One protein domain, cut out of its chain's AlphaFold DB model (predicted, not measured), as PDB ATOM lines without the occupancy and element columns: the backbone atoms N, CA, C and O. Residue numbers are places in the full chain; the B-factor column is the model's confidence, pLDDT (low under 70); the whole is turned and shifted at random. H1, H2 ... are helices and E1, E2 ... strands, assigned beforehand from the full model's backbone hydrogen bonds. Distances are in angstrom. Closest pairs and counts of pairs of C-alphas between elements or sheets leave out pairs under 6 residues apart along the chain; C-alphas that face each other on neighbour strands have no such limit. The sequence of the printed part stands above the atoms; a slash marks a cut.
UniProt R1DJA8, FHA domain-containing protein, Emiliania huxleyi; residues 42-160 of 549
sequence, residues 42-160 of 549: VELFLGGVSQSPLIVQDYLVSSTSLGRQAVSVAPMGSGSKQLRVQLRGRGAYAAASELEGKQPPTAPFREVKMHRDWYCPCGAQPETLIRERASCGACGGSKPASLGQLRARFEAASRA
ATOM      1  N   VAL A  42     315.180 171.800 221.692       90.38
ATOM      2  CA  VAL A  42     315.470 170.796 222.718       90.38
ATOM      3  C   VAL A  42     316.206 169.623 222.098       90.38
ATOM      4  O   VAL A  42     315.907 169.201 220.981       90.38
ATOM      5  N   GLU A  43     317.189 169.115 222.837       91.88
ATOM      6  CA  GLU A  43     317.959 167.940 222.457       91.88
ATOM      7  C   GLU A  43     317.595 166.762 223.365       91.88
ATOM      8  O   GLU A  43     317.627 166.846 224.598       91.88
ATOM      9  N   LEU A  44     317.224 165.660 222.729       92.12
ATOM     10  CA  LEU A  44     316.769 164.425 223.336       92.12
ATOM     11  C   LEU A  44     317.783 163.316 223.077       92.12
ATOM     12  O   LEU A  44     318.400 163.222 222.014       92.12
ATOM     13  N   PHE A  45     317.903 162.446 224.064       91.69
ATOM     14  CA  PHE A  45     318.554 161.158 223.959       91.69
ATOM     15  C   PHE A  45     317.477 160.085 223.801       91.69
ATOM     16  O   PHE A  45     316.598 159.971 224.658       91.69
ATOM     17  N   LEU A  46     317.562 159.295 222.729       91.75
ATOM     18  CA  LEU A  46     316.731 158.110 222.531       91.75
ATOM     19  C   LEU A  46     317.573 156.844 222.681       91.75
ATOM     20  O   LEU A  46     318.539 156.656 221.943       91.75
ATOM     21  N   GLY A  47     317.194 155.973 223.615       87.88
ATOM     22  CA  GLY A  47     317.873 154.713 223.916       87.88
ATOM     23  C   GLY A  47     317.062 153.481 223.508       87.88
ATOM     24  O   GLY A  47     315.837 153.521 223.378       87.88
ATOM     25  N   GLY A  48     317.752 152.355 223.302       87.19
ATOM     26  CA  GLY A  48     317.117 151.082 222.941       87.19
ATOM     27  C   GLY A  48     316.478 151.099 221.552       87.19
ATOM     28  O   GLY A  48     315.453 150.455 221.339       87.19
ATOM     29  N   VAL A  49     317.065 151.859 220.627       88.56
ATOM     30  CA  VAL A  49     316.559 152.011 219.264       88.56
ATOM     31  C   VAL A  49     316.725 150.707 218.491       88.56
ATOM     32  O   VAL A  49     317.809 150.120 218.467       88.56
ATOM     33  N   SER A  50     315.636 150.249 217.876       83.62
ATOM     34  CA  SER A  50     315.593 149.004 217.091       83.62
ATOM     35  C   SER A  50     315.488 149.233 215.582       83.62
ATOM     36  O   SER A  50     315.711 148.303 214.814       83.62
ATOM     37  N   GLN A  51     315.172 150.461 215.162       85.81
ATOM     38  CA  GLN A  51     314.903 150.830 213.772       85.81
ATOM     39  C   GLN A  51     315.903 151.869 213.254       85.81
ATOM     40  O   GLN A  51     316.676 152.455 214.012       85.81
ATOM     41  N   SER A  52     315.887 152.112 211.942       87.88
ATOM     42  CA  SER A  52     316.760 153.112 211.322       87.88
ATOM     43  C   SER A  52     316.421 154.542 211.793       87.88
ATOM     44  O   SER A  52     315.261 154.832 212.101       87.88
ATOM     45  N   PRO A  53     317.397 155.476 211.800       88.19
ATOM     46  CA  PRO A  53     317.153 156.882 212.138       88.19
ATOM     47  C   PRO A  53     316.020 157.533 211.329       88.19
ATOM     48  O   PRO A  53     315.304 158.377 211.859       88.19
ATOM     49  N   LEU A  54     315.832 157.115 210.071       86.38
ATOM     50  CA  LEU A  54     314.759 157.607 209.202       86.38
ATOM     51  C   LEU A  54     313.375 157.180 209.703       86.38
ATOM     52  O   LEU A  54     312.485 158.018 209.792       86.38
ATOM     53  N   ILE A  55     313.215 155.917 210.110       86.50
ATOM     54  CA  ILE A  55     311.951 155.414 210.673       86.50
ATOM     55  C   ILE A  55     311.635 156.125 211.991       86.50
ATOM     56  O   ILE A  55     310.491 156.498 212.243       86.50
ATOM     57  N   VAL A  56     312.652 156.359 212.829       87.69
ATOM     58  CA  VAL A  56     312.476 157.123 214.073       87.69
ATOM     59  C   VAL A  56     312.074 158.570 213.776       87.69
ATOM     60  O   VAL A  56     311.186 159.096 214.441       87.69
ATOM     61  N   GLN A  57     312.673 159.207 212.766       90.25
ATOM     62  CA  GLN A  57     312.298 160.556 212.338       90.25
ATOM     63  C   GLN A  57     310.843 160.605 211.855       90.25
ATOM     64  O   GLN A  57     310.096 161.470 212.303       90.25
ATOM     65  N   ASP A  58     310.426 159.675 210.994       87.00
ATOM     66  CA  ASP A  58     309.054 159.623 210.477       87.00
ATOM     67  C   ASP A  58     308.032 159.379 211.602       87.00
ATOM     68  O   ASP A  58     306.992 160.037 211.637       87.00
ATOM     69  N   TYR A  59     308.354 158.517 212.577       89.00
ATOM     70  CA  TYR A  59     307.533 158.318 213.776       89.00
ATOM     71  C   TYR A  59     307.403 159.601 214.609       89.00
ATOM     72  O   TYR A  59     306.315 159.943 215.066       89.00
ATOM     73  N   LEU A  60     308.496 160.335 214.829       88.19
ATOM     74  CA  LEU A  60     308.463 161.586 215.595       88.19
ATOM     75  C   LEU A  60     307.660 162.676 214.874       88.19
ATOM     76  O   LEU A  60     306.956 163.443 215.522       88.19
ATOM     77  N   VAL A  61     307.722 162.726 213.543       87.19
ATOM     78  CA  VAL A  61     306.922 163.656 212.731       87.19
ATOM     79  C   VAL A  61     305.435 163.302 212.769       87.19
ATOM     80  O   VAL A  61     304.607 164.203 212.806       87.19
ATOM     81  N   SER A  62     305.074 162.016 212.780       84.38
ATOM     82  CA  SER A  62     303.666 161.598 212.836       84.38
ATOM     83  C   SER A  62     303.060 161.665 214.240       84.38
ATOM     84  O   SER A  62     301.856 161.867 214.379       84.38
ATOM     85  N   SER A  63     303.877 161.505 215.284       80.75
ATOM     86  CA  SER A  63     303.436 161.496 216.686       80.75
ATOM     87  C   SER A  63     303.503 162.859 217.383       80.75
ATOM     88  O   SER A  63     303.111 162.968 218.546       80.75
ATOM     89  N   THR A  64     303.987 163.897 216.697       82.81
ATOM     90  CA  THR A  64     304.076 165.270 217.213       82.81
ATOM     91  C   THR A  64     303.461 166.254 216.218       82.81
ATOM     92  O   THR A  64     303.243 165.932 215.056       82.81
ATOM     93  N   SER A  65     303.198 167.493 216.638       80.50
ATOM     94  CA  SER A  65     302.739 168.556 215.731       80.50
ATOM     95  C   SER A  65     303.873 169.195 214.908       80.50
ATOM     96  O   SER A  65     303.671 170.246 214.297       80.50
ATOM     97  N   LEU A  66     305.088 168.632 214.947       82.19
ATOM     98  CA  LEU A  66     306.279 169.194 214.313       82.19
ATOM     99  C   LEU A  66     306.424 168.686 212.875       82.19
ATOM    100  O   LEU A  66     306.309 167.498 212.594       82.19
ATOM    101  N   GLY A  67     306.744 169.590 211.948       82.62
ATOM    102  CA  GLY A  67     307.061 169.210 210.570       82.62
ATOM    103  C   GLY A  67     308.415 168.500 210.449       82.62
ATOM    104  O   GLY A  67     309.297 168.657 211.289       82.62
ATOM    105  N   ARG A  68     308.642 167.785 209.342       83.81
ATOM    106  CA  ARG A  68     309.884 167.022 209.096       83.81
ATOM    107  C   ARG A  68     311.178 167.836 209.237       83.81
ATOM    108  O   ARG A  68     312.168 167.321 209.737       83.81
ATOM    109  N   GLN A  69     311.171 169.110 208.839       85.50
ATOM    110  CA  GLN A  69     312.338 170.001 208.952       85.50
ATOM    111  C   GLN A  69     312.645 170.438 210.395       85.50
ATOM    112  O   GLN A  69     313.745 170.907 210.673       85.50
ATOM    113  N   ALA A  70     311.684 170.292 211.307       85.56
ATOM    114  CA  ALA A  70     311.826 170.610 212.724       85.56
ATOM    115  C   ALA A  70     312.376 169.437 213.554       85.56
ATOM    116  O   ALA A  70     312.666 169.625 214.735       85.56
ATOM    117  N   VAL A  71     312.532 168.251 212.956       90.31
ATOM    118  CA  VAL A  71     313.005 167.032 213.621       90.31
ATOM    119  C   VAL A  71     314.310 166.582 212.971       90.31
ATOM    120  O   VAL A  71     314.316 166.127 211.829       90.31
ATOM    121  N   SER A  72     315.422 166.667 213.698       92.50
ATOM    122  CA  SER A  72     316.714 166.119 213.272       92.50
ATOM    123  C   SER A  72     317.056 164.893 214.109       92.50
ATOM    124  O   SER A  72     316.914 164.923 215.329       92.50
ATOM    125  N   VAL A  73     317.497 163.816 213.461       92.56
ATOM    126  CA  VAL A  73     317.843 162.545 214.106       92.56
ATOM    127  C   VAL A  73     319.223 162.119 213.627       92.56
ATOM    128  O   VAL A  73     319.444 161.967 212.427       92.56
ATOM    129  N   ALA A  74     320.146 161.905 214.560       90.75
ATOM    130  CA  ALA A  74     321.509 161.482 214.268       90.75
ATOM    131  C   ALA A  74     321.934 160.320 215.182       90.75
ATOM    132  O   ALA A  74     321.643 160.346 216.380       90.75
ATOM    133  N   PRO A  75     322.639 159.301 214.662       88.75
ATOM    134  CA  PRO A  75     323.230 158.265 215.499       88.75
ATOM    135  C   PRO A  75     324.339 158.846 216.379       88.75
ATOM    136  O   PRO A  75     325.121 159.684 215.936       88.75
ATOM    137  N   MET A  76     324.433 158.379 217.626       85.19
ATOM    138  CA  MET A  76     325.484 158.823 218.555       85.19
ATOM    139  C   MET A  76     326.840 158.137 218.318       85.19
ATOM    140  O   MET A  76     327.840 158.503 218.929       85.19
ATOM    141  N   GLY A  77     326.878 157.163 217.413       78.31
ATOM    142  CA  GLY A  77     328.061 156.432 216.973       78.31
ATOM    143  C   GLY A  77     327.685 155.358 215.952       78.31
ATOM    144  O   GLY A  77     326.511 154.987 215.837       78.31
ATOM    145  N   SER A  78     328.674 154.850 215.210       68.75
ATOM    146  CA  SER A  78     328.457 153.762 214.248       68.75
ATOM    147  C   SER A  78     327.881 152.530 214.957       68.75
ATOM    148  O   SER A  78     328.435 152.080 215.957       68.75
ATOM    149  N   GLY A  79     326.734 152.026 214.490       66.44
ATOM    150  CA  GLY A  79     326.056 150.860 215.073       66.44
ATOM    151  C   GLY A  79     325.408 151.079 216.450       66.44
ATOM    152  O   GLY A  79     324.910 150.125 217.046       66.44
ATOM    153  N   SER A  80     325.392 152.309 216.975       76.56
ATOM    154  CA  SER A  80     324.772 152.589 218.275       76.56
ATOM    155  C   SER A  80     323.247 152.440 218.215       76.56
ATOM    156  O   SER A  80     322.583 152.988 217.338       76.56
ATOM    157  N   LYS A  81     322.661 151.757 219.208       87.75
ATOM    158  CA  LYS A  81     321.200 151.732 219.448       87.75
ATOM    159  C   LYS A  81     320.715 153.001 220.161       87.75
ATOM    160  O   LYS A  81     319.796 152.949 220.981       87.75
ATOM    161  N   GLN A  82     321.406 154.114 219.924       90.75
ATOM    162  CA  GLN A  82     321.226 155.385 220.609       90.75
ATOM    163  C   GLN A  82     321.204 156.509 219.579       90.75
ATOM    164  O   GLN A  82     322.103 156.621 218.742       90.75
ATOM    165  N   LEU A  83     320.179 157.348 219.650       91.88
ATOM    166  CA  LEU A  83     320.018 158.482 218.752       91.88
ATOM    167  C   LEU A  83     320.036 159.781 219.549       91.88
ATOM    168  O   LEU A  83     319.418 159.893 220.608       91.88
ATOM    169  N   ARG A  84     320.710 160.777 218.986       92.81
ATOM    170  CA  ARG A  84     320.541 162.176 219.347       92.81
ATOM    171  C   ARG A  84     319.430 162.742 218.478       92.81
ATOM    172  O   ARG A  84     319.504 162.667 217.252       92.81
ATOM    173  N   VAL A  85     318.417 163.311 219.115       93.12
ATOM    174  CA  VAL A  85     317.285 163.932 218.430       93.12
ATOM    175  C   VAL A  85     317.201 165.395 218.809       93.12
ATOM    176  O   VAL A  85     317.239 165.733 219.983       93.12
ATOM    177  N   GLN A  86     317.061 166.266 217.821       92.94
ATOM    178  CA  GLN A  86     316.836 167.686 218.033       92.94
ATOM    179  C   GLN A  86     315.457 168.069 217.505       92.94
ATOM    180  O   GLN A  86     315.154 167.839 216.333       92.94
ATOM    181  N   LEU A  87     314.643 168.671 218.372       92.00
ATOM    182  CA  LEU A  87     313.333 169.219 218.034       92.00
ATOM    183  C   LEU A  87     313.410 170.747 218.054       92.00
ATOM    184  O   LEU A  87     313.935 171.322 219.011       92.00
ATOM    185  N   ARG A  88     312.904 171.403 217.005       90.12
ATOM    186  CA  ARG A  88     312.945 172.866 216.849       90.12
ATOM    187  C   ARG A  88     311.581 173.461 216.517       90.12
ATOM    188  O   ARG A  88     310.785 172.862 215.807       90.12
ATOM    189  N   GLY A  89     311.365 174.705 216.928       84.25
ATOM    190  CA  GLY A  89     310.178 175.480 216.573       84.25
ATOM    191  C   GLY A  89     309.007 175.277 217.531       84.25
ATOM    192  O   GLY A  89     309.100 174.557 218.519       84.25
ATOM    193  N   ARG A  90     307.901 175.978 217.259       84.00
ATOM    194  CA  ARG A  90     306.749 176.056 218.169       84.00
ATOM    195  C   ARG A  90     306.239 174.657 218.541       84.00
ATOM    196  O   ARG A  90     305.880 173.885 217.657       84.00
ATOM    197  N   GLY A  91     306.153 174.381 219.841       85.38
ATOM    198  CA  GLY A  91     305.693 173.100 220.378       85.38
ATOM    199  C   GLY A  91     306.793 172.057 220.586       85.38
ATOM    200  O   GLY A  91     306.476 170.944 221.002       85.38
ATOM    201  N   ALA A  92     308.070 172.380 220.354       89.12
ATOM    202  CA  ALA A  92     309.177 171.452 220.580       89.12
ATOM    203  C   ALA A  92     309.298 171.020 222.051       89.12
ATOM    204  O   ALA A  92     309.500 169.835 222.316       89.12
ATOM    205  N   TYR A  93     309.116 171.933 223.014       89.44
ATOM    206  CA  TYR A  93     309.148 171.562 224.436       89.44
ATOM    207  C   TYR A  93     307.927 170.733 224.850       89.44
ATOM    208  O   TYR A  93     308.053 169.823 225.670       89.44
ATOM    209  N   ALA A  94     306.754 171.015 224.271       87.25
ATOM    210  CA  ALA A  94     305.542 170.232 224.509       87.25
ATOM    211  C   ALA A  94     305.705 168.799 223.981       87.25
ATOM    212  O   ALA A  94     305.538 167.851 224.742       87.25
ATOM    213  N   ALA A  95     306.148 168.652 222.729       88.31
ATOM    214  CA  ALA A  95     306.437 167.363 222.112       88.31
ATOM    215  C   ALA A  95     307.485 166.563 222.902       88.31
ATOM    216  O   ALA A  95     307.281 165.386 223.181       88.31
ATOM    217  N   ALA A  96     308.584 167.200 223.320       89.81
ATOM    218  CA  ALA A  96     309.611 166.553 224.136       89.81
ATOM    219  C   ALA A  96     309.076 166.061 225.488       89.81
ATOM    220  O   ALA A  96     309.342 164.927 225.876       89.81
ATOM    221  N   SER A  97     308.310 166.900 226.191       87.94
ATOM    222  CA  SER A  97     307.713 166.543 227.480       87.94
ATOM    223  C   SER A  97     306.667 165.439 227.344       87.94
ATOM    224  O   SER A  97     306.509 164.656 228.269       87.94
ATOM    225  N   GLU A  98     305.949 165.371 226.224       85.75
ATOM    226  CA  GLU A  98     304.989 164.298 225.971       85.75
ATOM    227  C   GLU A  98     305.659 162.985 225.571       85.75
ATOM    228  O   GLU A  98     305.093 161.925 225.809       85.75
ATOM    229  N   LEU A  99     306.826 163.036 224.927       82.62
ATOM    230  CA  LEU A  99     307.633 161.850 224.636       82.62
ATOM    231  C   LEU A  99     308.293 161.297 225.909       82.62
ATOM    232  O   LEU A  99     308.523 160.091 226.002       82.62
ATOM    233  N   GLU A 100     308.570 162.152 226.899       77.25
ATOM    234  CA  GLU A 100     309.027 161.740 228.228       77.25
ATOM    235  C   GLU A 100     307.971 160.830 228.884       77.25
ATOM    236  O   GLU A 100     306.824 161.218 229.083       77.25
ATOM    237  N   GLY A 101     308.338 159.581 229.184       62.97
ATOM    238  CA  GLY A 101     307.422 158.597 229.779       62.97
ATOM    239  C   GLY A 101     306.547 157.814 228.787       62.97
ATOM    240  O   GLY A 101     305.892 156.857 229.196       62.97
ATOM    241  N   LYS A 102     306.575 158.125 227.481       62.06
ATOM    242  CA  LYS A 102     305.964 157.269 226.450       62.06
ATOM    243  C   LYS A 102     306.886 156.076 226.158       62.06
ATOM    244  O   LYS A 102     307.820 156.179 225.369       62.06
ATOM    245  N   GLN A 103     306.583 154.926 226.763       59.31
ATOM    246  CA  GLN A 103     307.093 153.601 226.369       59.31
ATOM    247  C   GLN A 103     305.997 152.755 225.692       59.31
ATOM    248  O   GLN A 103     305.670 151.673 226.185       59.31
ATOM    249  N   PRO A 104     305.351 153.209 224.601       54.16
ATOM    250  CA  PRO A 104     304.400 152.344 223.924       54.16
ATOM    251  C   PRO A 104     305.165 151.128 223.365       54.16
ATOM    252  O   PRO A 104     306.255 151.309 222.813       54.16
ATOM    253  N   PRO A 105     304.621 149.899 223.461       58.53
ATOM    254  CA  PRO A 105     305.277 148.681 222.962       58.53
ATOM    255  C   PRO A 105     305.701 148.770 221.488       58.53
ATOM    256  O   PRO A 105     306.579 148.038 221.041       58.53
ATOM    257  N   THR A 106     305.057 149.668 220.740       67.50
ATOM    258  CA  THR A 106     305.209 149.901 219.304       67.50
ATOM    259  C   THR A 106     306.185 151.027 218.943       67.50
ATOM    260  O   THR A 106     306.443 151.228 217.756       67.50
ATOM    261  N   ALA A 107     306.743 151.771 219.910       80.12
ATOM    262  CA  ALA A 107     307.734 152.802 219.598       80.12
ATOM    263  C   ALA A 107     309.046 152.174 219.090       80.12
ATOM    264  O   ALA A 107     309.503 151.155 219.614       80.12
ATOM    265  N   PRO A 108     309.734 152.815 218.126       85.56
ATOM    266  CA  PRO A 108     311.006 152.315 217.606       85.56
ATOM    267  C   PRO A 108     312.193 152.486 218.584       85.56
ATOM    268  O   PRO A 108     313.327 152.143 218.239       85.56
ATOM    269  N   PHE A 109     311.946 152.992 219.798       88.50
ATOM    270  CA  PHE A 109     312.898 153.248 220.883       88.50
ATOM    271  C   PHE A 109     312.277 152.886 222.243       88.50
ATOM    272  O   PHE A 109     311.057 152.844 222.377       88.50
ATOM    273  N   ARG A 110     313.109 152.627 223.258       85.19
ATOM    274  CA  ARG A 110     312.667 152.190 224.603       85.19
ATOM    275  C   ARG A 110     312.822 153.253 225.685       85.19
ATOM    276  O   ARG A 110     312.250 153.130 226.765       85.19
ATOM    277  N   GLU A 111     313.632 154.267 225.422       87.25
ATOM    278  CA  GLU A 111     314.004 155.266 226.410       87.25
ATOM    279  C   GLU A 111     314.068 156.643 225.760       87.25
ATOM    280  O   GLU A 111     314.657 156.794 224.693       87.25
ATOM    281  N   VAL A 112     313.482 157.634 226.430       90.19
ATOM    282  CA  VAL A 112     313.555 159.051 226.074       90.19
ATOM    283  C   VAL A 112     314.081 159.784 227.299       90.19
ATOM    284  O   VAL A 112     313.498 159.683 228.378       90.19
ATOM    285  N   LYS A 113     315.184 160.512 227.147       87.31
ATOM    286  CA  LYS A 113     315.770 161.348 228.202       87.31
ATOM    287  C   LYS A 113     316.198 162.687 227.630       87.31
ATOM    288  O   LYS A 113     316.462 162.810 226.435       87.31
ATOM    289  N   MET A 114     316.335 163.687 228.493       87.88
ATOM    290  CA  MET A 114     317.042 164.899 228.100       87.88
ATOM    291  C   MET A 114     318.502 164.559 227.789       87.88
ATOM    292  O   MET A 114     319.151 163.832 228.547       87.88
ATOM    293  N   HIS A 115     319.020 165.068 226.671       89.56
ATOM    294  CA  HIS A 115     320.417 164.843 226.317       89.56
ATOM    295  C   HIS A 115     321.358 165.503 227.345       89.56
ATOM    296  O   HIS A 115     320.934 166.312 228.176       89.56
ATOM    297  N   ARG A 116     322.643 165.116 227.354       86.62
ATOM    298  CA  ARG A 116     323.652 165.684 228.271       86.62
ATOM    299  C   ARG A 116     323.773 167.192 228.083       86.62
ATOM    300  O   ARG A 116     323.683 167.935 229.059       86.62
ATOM    301  N   ASP A 117     323.880 167.610 226.834       89.06
ATOM    302  CA  ASP A 117     323.869 169.009 226.431       89.06
ATOM    303  C   ASP A 117     322.424 169.496 226.235       89.06
ATOM    304  O   ASP A 117     321.529 168.704 225.936       89.06
ATOM    305  N   TRP A 118     322.175 170.788 226.451       89.31
ATOM    306  CA  TRP A 118     320.822 171.347 226.503       89.31
ATOM    307  C   TRP A 118     320.760 172.771 225.943       89.31
ATOM    308  O   TRP A 118     321.767 173.467 225.866       89.31
ATOM    309  N   TYR A 119     319.565 173.222 225.572       89.69
ATOM    310  CA  TYR A 119     319.302 174.597 225.137       89.69
ATOM    311  C   TYR A 119     318.536 175.348 226.226       89.69
ATOM    312  O   TYR A 119     317.622 174.796 226.844       89.69
ATOM    313  N   CYS A 120     318.899 176.608 226.478       86.31
ATOM    314  CA  CYS A 120     318.254 177.379 227.536       86.31
ATOM    315  C   CYS A 120     316.858 177.878 227.117       86.31
ATOM    316  O   CYS A 120     316.746 178.593 226.119       86.31
ATOM    317  N   PRO A 121     315.802 177.639 227.922       83.31
ATOM    318  CA  PRO A 121     314.447 178.080 227.603       83.31
ATOM    319  C   PRO A 121     314.230 179.588 227.804       83.31
ATOM    320  O   PRO A 121     313.153 180.086 227.500       83.31
ATOM    321  N   CYS A 122     315.222 180.345 228.299       78.50
ATOM    322  CA  CYS A 122     315.080 181.796 228.480       78.50
ATOM    323  C   CYS A 122     314.944 182.569 227.157       78.50
ATOM    324  O   CYS A 122     314.574 183.740 227.167       78.50
ATOM    325  N   GLY A 123     315.272 181.937 226.024       70.62
ATOM    326  CA  GLY A 123     315.138 182.526 224.692       70.62
ATOM    327  C   GLY A 123     316.176 183.596 224.345       70.62
ATOM    328  O   GLY A 123     316.174 184.066 223.215       70.62
ATOM    329  N   ALA A 124     317.080 183.960 225.261       73.00
ATOM    330  CA  ALA A 124     318.154 184.919 224.989       73.00
ATOM    331  C   ALA A 124     319.240 184.351 224.057       73.00
ATOM    332  O   ALA A 124     319.924 185.098 223.366       73.00
ATOM    333  N   GLN A 125     319.401 183.024 224.045       75.94
ATOM    334  CA  GLN A 125     320.384 182.305 223.228       75.94
ATOM    335  C   GLN A 125     319.772 180.990 222.697       75.94
ATOM    336  O   GLN A 125     320.166 179.907 223.131       75.94
ATOM    337  N   PRO A 126     318.765 181.058 221.803       70.38
ATOM    338  CA  PRO A 126     317.930 179.907 221.433       70.38
ATOM    339  C   PRO A 126     318.676 178.826 220.633       70.38
ATOM    340  O   PRO A 126     318.250 177.676 220.600       70.38
ATOM    341  N   GLU A 127     319.804 179.177 220.013       74.75
ATOM    342  CA  GLU A 127     320.618 178.259 219.203       74.75
ATOM    343  C   GLU A 127     321.938 177.863 219.873       74.75
ATOM    344  O   GLU A 127     322.724 177.097 219.312       74.75
ATOM    345  N   THR A 128     322.198 178.347 221.088       84.00
ATOM    346  CA  THR A 128     323.433 178.035 221.806       84.00
ATOM    347  C   THR A 128     323.244 176.770 222.633       84.00
ATOM    348  O   THR A 128     322.524 176.765 223.630       84.00
ATOM    349  N   LEU A 129     323.918 175.696 222.216       86.44
ATOM    350  CA  LEU A 129     323.983 174.450 222.972       86.44
ATOM    351  C   LEU A 129     324.875 174.644 224.207       86.44
ATOM    352  O   LEU A 129     326.050 174.996 224.096       86.44
ATOM    353  N   ILE A 130     324.316 174.397 225.385       88.06
ATOM    354  CA  ILE A 130     324.978 174.517 226.680       88.06
ATOM    355  C   ILE A 130     325.388 173.122 227.141       88.06
ATOM    356  O   ILE A 130     324.578 172.194 227.186       88.06
ATOM    357  N   ARG A 131     326.660 172.974 227.510       87.81
ATOM    358  CA  ARG A 131     327.182 171.709 228.035       87.81
ATOM    359  C   ARG A 131     326.575 171.393 229.398       87.81
ATOM    360  O   ARG A 131     326.301 172.301 230.173       87.81
ATOM    361  N   GLU A 132     326.436 170.109 229.716       80.06
ATOM    362  CA  GLU A 132     325.734 169.588 230.904       80.06
ATOM    363  C   GLU A 132     325.973 170.339 232.230       80.06
ATOM    364  O   GLU A 132     325.037 170.536 233.001       80.06
ATOM    365  N   ARG A 133     327.214 170.770 232.498       81.44
ATOM    366  CA  ARG A 133     327.620 171.433 233.755       81.44
ATOM    367  C   ARG A 133     327.719 172.959 233.662       81.44
ATOM    368  O   ARG A 133     328.102 173.599 234.635       81.44
ATOM    369  N   ALA A 134     327.434 173.534 232.498       86.56
ATOM    370  CA  ALA A 134     327.497 174.971 232.275       86.56
ATOM    371  C   ALA A 134     326.130 175.626 232.518       86.56
ATOM    372  O   ALA A 134     325.078 175.048 232.231       86.56
ATOM    373  N   SER A 135     326.161 176.856 233.025       88.75
ATOM    374  CA  SER A 135     324.984 177.715 233.140       88.75
ATOM    375  C   SER A 135     324.802 178.551 231.876       88.75
ATOM    376  O   SER A 135     325.759 178.840 231.157       88.75
ATOM    377  N   CYS A 136     323.568 178.972 231.605       85.44
ATOM    378  CA  CYS A 136     323.281 179.903 230.521       85.44
ATOM    379  C   CYS A 136     324.009 181.236 230.743       85.44
ATOM    380  O   CYS A 136     323.825 181.871 231.780       85.44
ATOM    381  N   GLY A 137     324.772 181.692 229.745       80.00
ATOM    382  CA  GLY A 137     325.506 182.960 229.817       80.00
ATOM    383  C   GLY A 137     324.615 184.206 229.878       80.00
ATOM    384  O   GLY A 137     325.097 185.267 230.249       80.00
ATOM    385  N   ALA A 138     323.325 184.084 229.541       81.56
ATOM    386  CA  ALA A 138     322.375 185.194 229.561       81.56
ATOM    387  C   ALA A 138     321.533 185.265 230.847       81.56
ATOM    388  O   ALA A 138     321.383 186.339 231.416       81.56
ATOM    389  N   CYS A 139     320.968 184.143 231.313       81.06
ATOM    390  CA  CYS A 139     320.077 184.132 232.485       81.06
ATOM    391  C   CYS A 139     320.664 183.448 233.729       81.06
ATOM    392  O   CYS A 139     319.982 183.354 234.746       81.06
ATOM    393  N   GLY A 140     321.877 182.887 233.645       85.62
ATOM    394  CA  GLY A 140     322.507 182.131 234.734       85.62
ATOM    395  C   GLY A 140     321.856 180.777 235.045       85.62
ATOM    396  O   GLY A 140     322.313 180.066 235.936       85.62
ATOM    397  N   GLY A 141     320.802 180.389 234.322       85.75
ATOM    398  CA  GLY A 141     320.063 179.155 234.577       85.75
ATOM    399  C   GLY A 141     320.889 177.894 234.321       85.75
ATOM    400  O   GLY A 141     321.571 177.786 233.302       85.75
ATOM    401  N   SER A 142     320.780 176.925 235.230       90.06
ATOM    402  CA  SER A 142     321.322 175.570 235.095       90.06
ATOM    403  C   SER A 142     320.369 174.630 234.346       90.06
ATOM    404  O   SER A 142     319.166 174.905 234.232       90.06
ATOM    405  N   LYS A 143     320.908 173.503 233.864       90.00
ATOM    406  CA  LYS A 143     320.159 172.438 233.189       90.00
ATOM    407  C   LYS A 143     319.015 171.914 234.078       90.00
ATOM    408  O   LYS A 143     319.278 171.537 235.219       90.00
ATOM    409  N   PRO A 144     317.760 171.871 233.592       87.88
ATOM    410  CA  PRO A 144     316.646 171.258 234.327       87.88
ATOM    411  C   PRO A 144     316.856 169.759 234.591       87.88
ATOM    412  O   PRO A 144     317.611 169.103 233.878       87.88
ATOM    413  N   ALA A 145     316.166 169.190 235.583       87.00
ATOM    414  CA  ALA A 145     316.306 167.763 235.888       87.00
ATOM    415  C   ALA A 145     315.495 166.851 234.943       87.00
ATOM    416  O   ALA A 145     315.829 165.678 234.797       87.00
ATOM    417  N   SER A 146     314.452 167.379 234.292       87.62
ATOM    418  CA  SER A 146     313.575 166.639 233.369       87.62
ATOM    419  C   SER A 146     313.068 167.509 232.215       87.62
ATOM    420  O   SER A 146     313.130 168.744 232.281       87.62
ATOM    421  N   LEU A 147     312.535 166.873 231.165       88.88
ATOM    422  CA  LEU A 147     311.916 167.578 230.035       88.88
ATOM    423  C   LEU A 147     310.634 168.300 230.478       88.88
ATOM    424  O   LEU A 147     310.387 169.430 230.052       88.88
ATOM    425  N   GLY A 148     309.878 167.722 231.414       86.25
ATOM    426  CA  GLY A 148     308.750 168.392 232.067       86.25
ATOM    427  C   GLY A 148     309.149 169.681 232.803       86.25
ATOM    428  O   GLY A 148     308.505 170.718 232.634       86.25
ATOM    429  N   GLN A 149     310.254 169.676 233.563       87.25
ATOM    430  CA  GLN A 149     310.761 170.894 234.214       87.25
ATOM    431  C   GLN A 149     311.268 171.927 233.200       87.25
ATOM    432  O   GLN A 149     311.087 173.129 233.399       87.25
ATOM    433  N   LEU A 150     311.891 171.479 232.107       87.50
ATOM    434  CA  LEU A 150     312.314 172.348 231.008       87.50
ATOM    435  C   LEU A 150     311.111 173.083 230.393       87.50
ATOM    436  O   LEU A 150     311.155 174.308 230.254       87.50
ATOM    437  N   ARG A 151     310.017 172.362 230.113       88.38
ATOM    438  CA  ARG A 151     308.752 172.933 229.624       88.38
ATOM    439  C   ARG A 151     308.154 173.926 230.620       88.38
ATOM    440  O   ARG A 151     307.843 175.050 230.236       88.38
ATOM    441  N   ALA A 152     308.049 173.554 231.896       85.56
ATOM    442  CA  ALA A 152     307.494 174.428 232.930       85.56
ATOM    443  C   ALA A 152     308.284 175.744 233.062       85.56
ATOM    444  O   ALA A 152     307.697 176.819 233.186       85.56
ATOM    445  N   ARG A 153     309.621 175.687 232.965       84.00
ATOM    446  CA  ARG A 153     310.475 176.889 232.971       84.00
ATOM    447  C   ARG A 153     310.242 177.774 231.750       84.00
ATOM    448  O   ARG A 153     310.240 178.994 231.897       84.00
ATOM    449  N   PHE A 154     310.030 177.193 230.571       83.75
ATOM    450  CA  PHE A 154     309.687 177.954 229.367       83.75
ATOM    451  C   PHE A 154     308.316 178.634 229.486       83.75
ATOM    452  O   PHE A 154     308.180 179.820 229.179       83.75
ATOM    453  N   GLU A 155     307.306 177.916 229.980       82.81
ATOM    454  CA  GLU A 155     305.962 178.460 230.196       82.81
ATOM    455  C   GLU A 155     305.978 179.588 231.242       82.81
ATOM    456  O   GLU A 155     305.376 180.639 231.021       82.81
ATOM    457  N   ALA A 156     306.736 179.429 232.333       77.38
ATOM    458  CA  ALA A 156     306.938 180.469 233.340       77.38
ATOM    459  C   ALA A 156     307.665 181.701 232.772       77.38
ATOM    460  O   ALA A 156     307.211 182.827 232.973       77.38
ATOM    461  N   ALA A 157     308.740 181.508 231.999       69.19
ATOM    462  CA  ALA A 157     309.453 182.598 231.326       69.19
ATOM    463  C   ALA A 157     308.574 183.324 230.289       69.19
ATOM    464  O   ALA A 157     308.722 184.528 230.079       69.19
ATOM    465  N   SER A 158     307.634 182.608 229.669       66.81
ATOM    466  CA  SER A 158     306.667 183.170 228.720       66.81
ATOM    467  C   SER A 158     305.543 183.955 229.406       66.81
ATOM    468  O   SER A 158     304.985 184.866 228.795       66.81
ATOM    469  N   ARG A 159     305.222 183.621 230.665       62.25
ATOM    470  CA  ARG A 159     304.181 184.270 231.484       62.25
ATOM    471  C   ARG A 159     304.700 185.405 232.371       62.25
ATOM    472  O   ARG A 159     303.894 186.212 232.826       62.25
ATOM    473  N   ALA A 160     306.006 185.469 232.634       48.00
ATOM    474  CA  ALA A 160     306.595 186.505 233.478       48.00
ATOM    475  C   ALA A 160     306.292 187.910 232.911       48.00
ATOM    476  O   ALA A 160     306.521 188.144 231.716       48.00
TER     477      ALA A 160
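What this domain is: This is residues 42 to 160 of the 549 residues of the protein "FHA domain-containing protein" of Emiliania huxleyi (UniProt R1DJA8). A twisted four-stranded sheet has its helices over one face, H1 over E2 and E3 and H2 over E1, while a second, loop-rich part, made of residues 115 to 146 and H3, extends the domain past one end of the strands. H3 meets H2 and the sheet's E4 edge with its first turns and then runs away from the sheet. The printed part has 119 residues with three named helices and four named strands, in the order E1, H1, E2, E3, H2, E4, H3; the sheet runs E2, E3, E1, E4, antiparallel throughout. The class is mixed, helices and strands, with under half of the residues in named elements. The whole is compact, with a radius of gyration of the C-alphas of 14.0 A and spans of 40 by 28 by 24 A.

Where its parts are: E1, residues 42 to 47, begins at C-alpha 42 (315.470, 170.796, 222.718) and is 16.3 A long. H1, residues 53 to 63, is 15.2 A long. E2 is residues 71 to 75, and E3, residues 82 to 88, measures 19.7 A. H2, residues 92 to 99, begins at C-alpha 92 (309.177, 171.452, 220.580). E4 is residues 111 to 114. H3, residues 147 to 159, is 18.5 A long and ends at C-alpha 159 (304.181, 184.270, 231.484).

How they stand to each other: The sheet is only just strongly twisted, its C-alphas up to 4.1 A off the best plane. E2 and E3 form a hairpin, with N 72 and O 86 at 2.9 A; E3 and E1 have N 44 and O 85 at 2.7 A; E1 and E4 have N 45 and O 113 at 2.8 A. H1, H2 and H3 are on the same face, giving two layers, helices over one face of a sheet. H1 has a height over the sheet of 9.1 A; its closest C-alphas to E2 are Pro 53 and Val 73, 6.0 A. H2 runs along the strands, at 13 degrees to E1 on the local plane. Two split strand-helix-strand units, each of two strands that run the same way in the sheet but are not neighbours, with a helix between them along the chain, have right-handed crossovers: E1, H1, E2, with E3 between the two strands in the sheet, and E3, H2, E4, with E1 between them. H2 and H3 touch through residues 147 to 151 of H3 alone, the closest C-alphas being Ser 97 and Leu 147, 5.0 A; they run opposite ways at a shallow tilt of 34 degrees, only just short of steep. H1 and H3 are apart. In H1, H2 and H3 every O i to N i+4 pair is within hydrogen-bond range.

The domain as a whole: The C-alphas farthest apart, Gly 79 and Ala 160, are 44.6 A apart. The printed part has no cut. The links H2 to E4 and E4 to H3 are long; within the latter, residues 118 to 119 pair antiparallel with 129 to 130. Mean pLDDT of the printed part is 83.6; residues 78 to 79, 101 to 106 and 157 to 160 are under 70.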